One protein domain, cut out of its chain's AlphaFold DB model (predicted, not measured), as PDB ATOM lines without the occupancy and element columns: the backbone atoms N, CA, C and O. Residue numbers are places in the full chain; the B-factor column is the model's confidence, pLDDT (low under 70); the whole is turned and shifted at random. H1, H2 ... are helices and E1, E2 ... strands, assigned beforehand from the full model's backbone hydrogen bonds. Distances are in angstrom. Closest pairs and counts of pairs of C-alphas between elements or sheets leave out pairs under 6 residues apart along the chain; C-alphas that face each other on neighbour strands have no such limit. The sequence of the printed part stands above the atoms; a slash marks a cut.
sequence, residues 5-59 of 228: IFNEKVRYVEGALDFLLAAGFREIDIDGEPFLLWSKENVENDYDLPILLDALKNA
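Overview. This is residues 5 to 59 of the 228 residues of the protein "UBX domain-containing protein 6" of Bactrocera latifrons (UniProt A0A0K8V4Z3). A two-stranded hairpin, E1 and E2, forms one end of a loosely built, flat shape, and H3 forms the other end, with the short helix H2 between them near the middle. H1 lies off to one side, and residues 11 to 16, of which 16 belongs to H2, stand free. The printed part has 55 residues with three named helices and two named strands, in the order H1, H2, E1, E2, H3; the sheet E1 - E2 is antiparallel and the class is mixed, helices and strands. The whole is only just loose, close to compact, with a radius of gyration of the C-alphas of 12.2 A, and spans 36 by 27 by 13 A.

Arrangement. E1, residues 25 to 30, and E2, residues 33 to 38, are a hairpin of antiparallel neighbours with 146 degrees between their directions. N 28 and O 35 are 2.8 A apart and N 30 and O 33 are 3.0 A apart, both within hydrogen-bond range. H2, residues 16 to 22, is near E1 and near E2, with 6 and 7 pairs of C-alphas within 10 A, made by residues 17 to 21. H3, residues 49 to 58, and H2 are near each other, with 8 such pairs. H1, residues 5 to 9, is apart from H2, H3, E1 and E2. In H1, H2 and H3 every O i to N i+4 pair is within hydrogen-bond range.

Along the chain. E2 measures 16.0 A from first to last C-alpha, E1 14.7 A, H3 14.2 A, H2 9.9 A and H1 5.8 A. C-alpha 5, where H1 begins, is at (29.016, 178.561, 22.530). E1 begins at C-alpha 25, (31.014, 162.607, 23.832), and H3 ends at C-alpha 58, (32.027, 164.609, 2.382).

Size, cuts and confidence. The two C-alphas farthest apart, those of Asp 31 and Asn 58, are 38.4 A from each other. The printed part has no cut and no long link. Residues 45 to 46 have pLDDT under 70; the mean of the printed part is 83.5.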
ATOM      1  N   ILE A   5      28.604 178.892  23.903       80.06
ATOM      2  CA  ILE A   5      29.016 178.561  22.530       80.06
ATOM      3  C   ILE A   5      28.263 177.325  22.035       80.06
ATOM      4  O   ILE A   5      27.782 177.305  20.904       80.06
ATOM      5  N   PHE A   6      28.123 176.315  22.894       81.56
ATOM      6  CA  PHE A   6      27.357 175.115  22.574       81.56
ATOM      7  C   PHE A   6      25.877 175.438  22.330       81.56
ATOM      8  O   PHE A   6      25.308 175.030  21.315       81.56
ATOM      9  N   ASN A   7      25.261 176.209  23.233       81.19
ATOM     10  CA  ASN A   7      23.853 176.576  23.117       81.19
ATOM     11  C   ASN A   7      23.573 177.423  21.870       81.19
ATOM     12  O   ASN A   7      22.535 177.227  21.257       81.19
ATOM     13  N   GLU A   8      24.470 178.328  21.480       82.31
ATOM     14  CA  GLU A   8      24.264 179.200  20.316       82.31
ATOM     15  C   GLU A   8      24.559 178.508  18.982       82.31
ATOM     16  O   GLU A   8      23.832 178.722  18.014       82.31
ATOM     17  N   LYS A   9      25.625 177.701  18.906       82.50
ATOM     18  CA  LYS A   9      26.155 177.213  17.620       82.50
ATOM     19  C   LYS A   9      25.880 175.747  17.321       82.50
ATOM     20  O   LYS A   9      25.939 175.366  16.159       82.50
ATOM     21  N   VAL A  10      25.636 174.925  18.339       82.88
ATOM     22  CA  VAL A  10      25.596 173.460  18.184       82.88
ATOM     23  C   VAL A  10      24.213 172.906  18.501       82.88
ATOM     24  O   VAL A  10      23.686 172.097  17.749       82.88
ATOM     25  N   ARG A  11      23.579 173.383  19.575       83.31
ATOM     26  CA  ARG A  11      22.320 172.826  20.088       83.31
ATOM     27  C   ARG A  11      21.136 172.882  19.113       83.31
ATOM     28  O   ARG A  11      20.271 172.018  19.188       83.31
ATOM     29  N   TYR A  12      21.065 173.899  18.255       85.19
ATOM     30  CA  TYR A  12      19.935 174.093  17.333       85.19
ATOM     31  C   TYR A  12      20.071 173.330  16.012       85.19
ATOM     32  O   TYR A  12      19.147 173.355  15.204       85.19
ATOM     33  N   VAL A  13      21.214 172.690  15.771       87.19
ATOM     34  CA  VAL A  13      21.440 171.916  14.553       87.19
ATOM     35  C   VAL A  13      20.847 170.524  14.750       87.19
ATOM     36  O   VAL A  13      21.220 169.798  15.672       87.19
ATOM     37  N   GLU A  14      19.902 170.161  13.888       85.19
ATOM     38  CA  GLU A  14      19.280 168.839  13.893       85.19
ATOM     39  C   GLU A  14      20.349 167.754  13.674       85.19
ATOM     40  O   GLU A  14      21.204 167.883  12.799       85.19
ATOM     41  N   GLY A  15      20.359 166.722  14.524       84.75
ATOM     42  CA  GLY A  15      21.359 165.648  14.491       84.75
ATOM     43  C   GLY A  15      22.729 165.977  15.107       84.75
ATOM     44  O   GLY A  15      23.583 165.096  15.192       84.75
ATOM     45  N   ALA A  16      22.978 167.205  15.585       87.50
ATOM     46  CA  ALA A  16      24.290 167.568  16.139       87.50
ATOM     47  C   ALA A  16      24.626 166.851  17.455       87.50
ATOM     48  O   ALA A  16      25.781 166.497  17.691       87.50
ATOM     49  N   LEU A  17      23.629 166.623  18.314       87.94
ATOM     50  CA  LEU A  17      23.813 165.840  19.537       87.94
ATOM     51  C   LEU A  17      24.082 164.370  19.219       87.94
ATOM     52  O   LEU A  17      24.995 163.792  19.801       87.94
ATOM     53  N   ASP A  18      23.348 163.799  18.266       88.00
ATOM     54  CA  ASP A  18      23.520 162.407  17.844       88.00
ATOM     55  C   ASP A  18      24.929 162.175  17.284       88.00
ATOM     56  O   ASP A  18      25.593 161.206  17.654       88.00
ATOM     57  N   PHE A  19      25.440 163.122  16.490       86.69
ATOM     58  CA  PHE A  19      26.816 163.098  15.993       86.69
ATOM     59  C   PHE A  19      27.857 163.158  17.123       86.69
ATOM     60  O   PHE A  19      28.809 162.382  17.129       86.69
ATOM     61  N   LEU A  20      27.690 164.056  18.102       88.25
ATOM     62  CA  LEU A  20      28.621 164.168  19.233       88.25
ATOM     63  C   LEU A  20      28.603 162.913  20.114       88.25
ATOM     64  O   LEU A  20      29.661 162.446  20.534       88.25
ATOM     65  N   LEU A  21      27.426 162.343  20.364       87.69
ATOM     66  CA  LEU A  21      27.294 161.094  21.111       87.69
ATOM     67  C   LEU A  21      27.975 159.929  20.379       87.69
ATOM     68  O   LEU A  21      28.704 159.168  21.014       87.69
ATOM     69  N   ALA A  22      27.791 159.823  19.058       83.88
ATOM     70  CA  ALA A  22      28.457 158.821  18.223       83.88
ATOM     71  C   ALA A  22      29.986 159.005  18.193       83.88
ATOM     72  O   ALA A  22      30.731 158.033  18.197       83.88
ATOM     73  N   ALA A  23      30.462 160.251  18.250       85.12
ATOM     74  CA  ALA A  23      31.884 160.575  18.311       85.12
ATOM     75  C   ALA A  23      32.534 160.363  19.697       85.12
ATOM     76  O   ALA A  23      33.707 160.701  19.886       85.12
ATOM     77  N   GLY A  24      31.790 159.831  20.676       86.44
ATOM     78  CA  GLY A  24      32.296 159.482  22.008       86.44
ATOM     79  C   GLY A  24      32.145 160.575  23.071       86.44
ATOM     80  O   GLY A  24      32.713 160.451  24.164       86.44
ATOM     81  N   PHE A  25      31.386 161.642  22.798       89.00
ATOM     82  CA  PHE A  25      31.014 162.607  23.832       89.00
ATOM     83  C   PHE A  25      29.881 162.051  24.698       89.00
ATOM     84  O   PHE A  25      28.936 161.441  24.204       89.00
ATOM     85  N   ARG A  26      29.945 162.285  26.007       88.25
ATOM     86  CA  ARG A  26      28.866 161.967  26.952       88.25
ATOM     87  C   ARG A  26      28.598 163.164  27.849       88.25
ATOM     88  O   ARG A  26      29.517 163.916  28.165       88.25
ATOM     89  N   GLU A  27      27.343 163.338  28.242       87.75
ATOM     90  CA  GLU A  27      26.956 164.367  29.204       87.75
ATOM     91  C   GLU A  27      27.303 163.889  30.620       87.75
ATOM     92  O   GLU A  27      26.840 162.836  31.057       87.75
ATOM     93  N   ILE A  28      28.159 164.638  31.310       87.38
ATOM     94  CA  ILE A  28      28.604 164.376  32.680       87.38
ATOM     95  C   ILE A  28      28.354 165.641  33.496       87.38
ATOM     96  O   ILE A  28      28.697 166.743  33.065       87.38
ATOM     97  N   ASP A  29      27.746 165.477  34.667       86.38
ATOM     98  CA  ASP A  29      27.520 166.561  35.619       86.38
ATOM     99  C   ASP A  29      28.778 166.772  36.469       86.38
ATOM    100  O   ASP A  29      29.268 165.839  37.112       86.38
ATOM    101  N   ILE A  30      29.321 167.987  36.432       82.38
ATOM    102  CA  ILE A  30      30.440 168.416  37.269       82.38
ATOM    103  C   ILE A  30      29.984 169.672  38.002       82.38
ATOM    104  O   ILE A  30      29.646 170.675  37.379       82.38
ATOM    105  N   ASP A  31      29.978 169.606  39.334       81.69
ATOM    106  CA  ASP A  31      29.612 170.714  40.222       81.69
ATOM    107  C   ASP A  31      28.211 171.318  39.961       81.69
ATOM    108  O   ASP A  31      27.973 172.499  40.215       81.69
ATOM    109  N   GLY A  32      27.254 170.502  39.496       78.25
ATOM    110  CA  GLY A  32      25.873 170.916  39.226       78.25
ATOM    111  C   GLY A  32      25.668 171.536  37.842       78.25
ATOM    112  O   GLY A  32      24.585 172.054  37.551       78.25
ATOM    113  N   GLU A  33      26.690 171.499  36.984       80.31
ATOM    114  CA  GLU A  33      26.606 171.896  35.587       80.31
ATOM    115  C   GLU A  33      26.905 170.705  34.660       80.31
ATOM    116  O   GLU A  33      27.942 170.053  34.784       80.31
ATOM    117  N   PRO A  34      26.046 170.425  33.663       82.12
ATOM    118  CA  PRO A  34      26.313 169.348  32.722       82.12
ATOM    119  C   PRO A  34      27.251 169.794  31.591       82.12
ATOM    120  O   PRO A  34      27.022 170.825  30.933       82.12
ATOM    121  N   PHE A  35      28.264 168.965  31.334       83.44
ATOM    122  CA  PHE A  35      29.294 169.118  30.307       83.44
ATOM    123  C   PHE A  35      29.305 167.928  29.349       83.44
ATOM    124  O   PHE A  35      29.113 166.790  29.757       83.44
ATOM    125  N   LEU A  36      29.604 168.181  28.074       85.69
ATOM    126  CA  LEU A  36      29.915 167.126  27.108       85.69
ATOM    127  C   LEU A  36      31.412 166.823  27.164       85.69
ATOM    128  O   LEU A  36      32.226 167.640  26.732       85.69
ATOM    129  N   LEU A  37      31.767 165.654  27.692       86.00
ATOM    130  CA  LEU A  37      33.147 165.191  27.783       86.00
ATOM    131  C   LEU A  37      33.402 164.076  26.781       86.00
ATOM    132  O   LEU A  37      32.659 163.098  26.708       86.00
ATOM    133  N   TRP A  38      34.473 164.239  26.014       86.44
ATOM    134  CA  TRP A  38      34.962 163.225  25.096       86.44
ATOM    135  C   TRP A  38      35.840 162.221  25.845       86.44
ATOM    136  O   TRP A  38      36.737 162.619  26.590       86.44
ATOM    137  N   SER A  39      35.607 160.928  25.622       83.75
ATOM    138  CA  SER A  39      36.495 159.864  26.093       83.75
ATOM    139  C   SER A  39      36.715 158.843  24.991       83.75
ATOM    140  O   SER A  39      35.766 158.418  24.333       83.75
ATOM    141  N   LYS A  40      37.963 158.394  24.845       78.00
ATOM    142  CA  LYS A  40      38.342 157.343  23.894       78.00
ATOM    143  C   LYS A  40      37.662 156.001  24.198       78.00
ATOM    144  O   LYS A  40      37.471 155.200  23.297       78.00
ATOM    145  N   GLU A  41      37.266 155.775  25.448       80.62
ATOM    146  CA  GLU A  41      36.546 154.567  25.879       80.62
ATOM    147  C   GLU A  41      35.101 154.518  25.358       80.62
ATOM    148  O   GLU A  41      34.498 153.451  25.310       80.62
ATOM    149  N   ASN A  42      34.551 155.670  24.962       80.19
ATOM    150  CA  ASN A  42      33.181 155.795  24.466       80.19
ATOM    151  C   ASN A  42      33.085 155.708  22.938       80.19
ATOM    152  O   ASN A  42      31.983 155.817  22.405       80.19
ATOM    153  N   VAL A  43      34.220 155.587  22.250       78.12
ATOM    154  CA  VAL A  43      34.292 155.514  20.790       78.12
ATOM    155  C   VAL A  43      34.191 154.046  20.383       78.12
ATOM    156  O   VAL A  43      34.934 153.208  20.895       78.12
ATOM    157  N   GLU A  44      33.262 153.718  19.485       73.69
ATOM    158  CA  GLU A  44      33.212 152.382  18.887       73.69
ATOM    159  C   GLU A  44      34.496 152.123  18.086       73.69
ATOM    160  O   GLU A  44      35.023 153.027  17.431       73.69
ATOM    161  N   ASN A  45      35.019 150.895  18.155       66.06
ATOM    162  CA  ASN A  45      36.226 150.519  17.417       66.06
ATOM    163  C   ASN A  45      36.038 150.878  15.927       66.06
ATOM    164  O   ASN A  45      35.038 150.481  15.339       66.06
ATOM    165  N   ASP A  46      36.989 151.632  15.363       66.56
ATOM    166  CA  ASP A  46      37.066 152.121  13.969       66.56
ATOM    167  C   ASP A  46      36.415 153.486  13.629       66.56
ATOM    168  O   ASP A  46      36.592 153.966  12.509       66.56
ATOM    169  N   TYR A  47      35.767 154.189  14.572       71.06
ATOM    170  CA  TYR A  47      35.136 155.503  14.314       71.06
ATOM    171  C   TYR A  47      35.782 156.678  15.068       71.06
ATOM    172  O   TYR A  47      35.157 157.337  15.897       71.06
ATOM    173  N   ASP A  48      37.041 156.994  14.754       80.44
ATOM    174  CA  ASP A  48      37.714 158.156  15.344       80.44
ATOM    175  C   ASP A  48      37.077 159.496  14.910       80.44
ATOM    176  O   ASP A  48      36.591 159.662  13.788       80.44
ATOM    177  N   LEU A  49      37.156 160.511  15.780       82.88
ATOM    178  CA  LEU A  49      36.611 161.857  15.536       82.88
ATOM    179  C   LEU A  49      37.032 162.474  14.178       82.88
ATOM    180  O   LEU A  49      36.178 163.079  13.528       82.88
ATOM    181  N   PRO A  50      38.291 162.341  13.702       86.44
ATOM    182  CA  PRO A  50      38.676 162.829  12.378       86.44
ATOM    183  C   PRO A  50      37.959 162.107  11.234       86.44
ATOM    184  O   PRO A  50      37.621 162.757  10.251       86.44
ATOM    185  N   ILE A  51      37.699 160.801  11.370       86.62
ATOM    186  CA  ILE A  51      36.996 159.988  10.366       86.62
ATOM    187  C   ILE A  51      35.537 160.433  10.279       86.62
ATOM    188  O   ILE A  51      35.031 160.680   9.190       86.62
ATOM    189  N   LEU A  52      34.878 160.615  11.425       85.50
ATOM    190  CA  LEU A  52      33.497 161.103  11.482       85.50
ATOM    191  C   LEU A  52      33.366 162.538  10.952       85.50
ATOM    192  O   LEU A  52      32.396 162.860  10.270       85.50
ATOM    193  N   LEU A  53      34.340 163.406  11.240       87.06
ATOM    194  CA  LEU A  53      34.362 164.774  10.721       87.06
ATOM    195  C   LEU A  53      34.567 164.806   9.202       87.06
ATOM    196  O   LEU A  53      33.945 165.622   8.523       87.06
ATOM    197  N   ASP A  54      35.450 163.955   8.682       88.69
ATOM    198  CA  ASP A  54      35.678 163.826   7.245       88.69
ATOM    199  C   ASP A  54      34.437 163.256   6.545       88.69
ATOM    200  O   ASP A  54      33.960 163.834   5.569       88.69
ATOM    201  N   ALA A  55      33.820 162.222   7.123       86.00
ATOM    202  CA  ALA A  55      32.552 161.676   6.654       86.00
ATOM    203  C   ALA A  55      31.445 162.740   6.628       86.00
ATOM    204  O   ALA A  55      30.751 162.845   5.630       86.00
ATOM    205  N   LEU A  56      31.311 163.579   7.663       85.94
ATOM    206  CA  LEU A  56      30.303 164.649   7.701       85.94
ATOM    207  C   LEU A  56      30.528 165.713   6.615       85.94
ATOM    208  O   LEU A  56      29.569 166.229   6.050       85.94
ATOM    209  N   LYS A  57      31.787 166.067   6.331       87.56
ATOM    210  CA  LYS A  57      32.125 167.068   5.304       87.56
ATOM    211  C   LYS A  57      31.908 166.557   3.886       87.56
ATOM    212  O   LYS A  57      31.562 167.349   3.016       87.56
ATOM    213  N   ASN A  58      32.138 165.265   3.680       89.06
ATOM    214  CA  ASN A  58      32.027 164.609   2.382       89.06
ATOM    215  C   ASN A  58      30.695 163.856   2.216       89.06
ATOM    216  O   ASN A  58      30.486 163.216   1.190       89.06
ATOM    217  N   ALA A  59      29.807 163.904   3.213       84.19
ATOM    218  CA  ALA A  59      28.504 163.262   3.150       84.19
ATOM    219  C   ALA A  59      27.639 163.962   2.103       84.19
ATOM    220  O   ALA A  59      27.277 165.132   2.243       84.19
TER     221      ALA A  59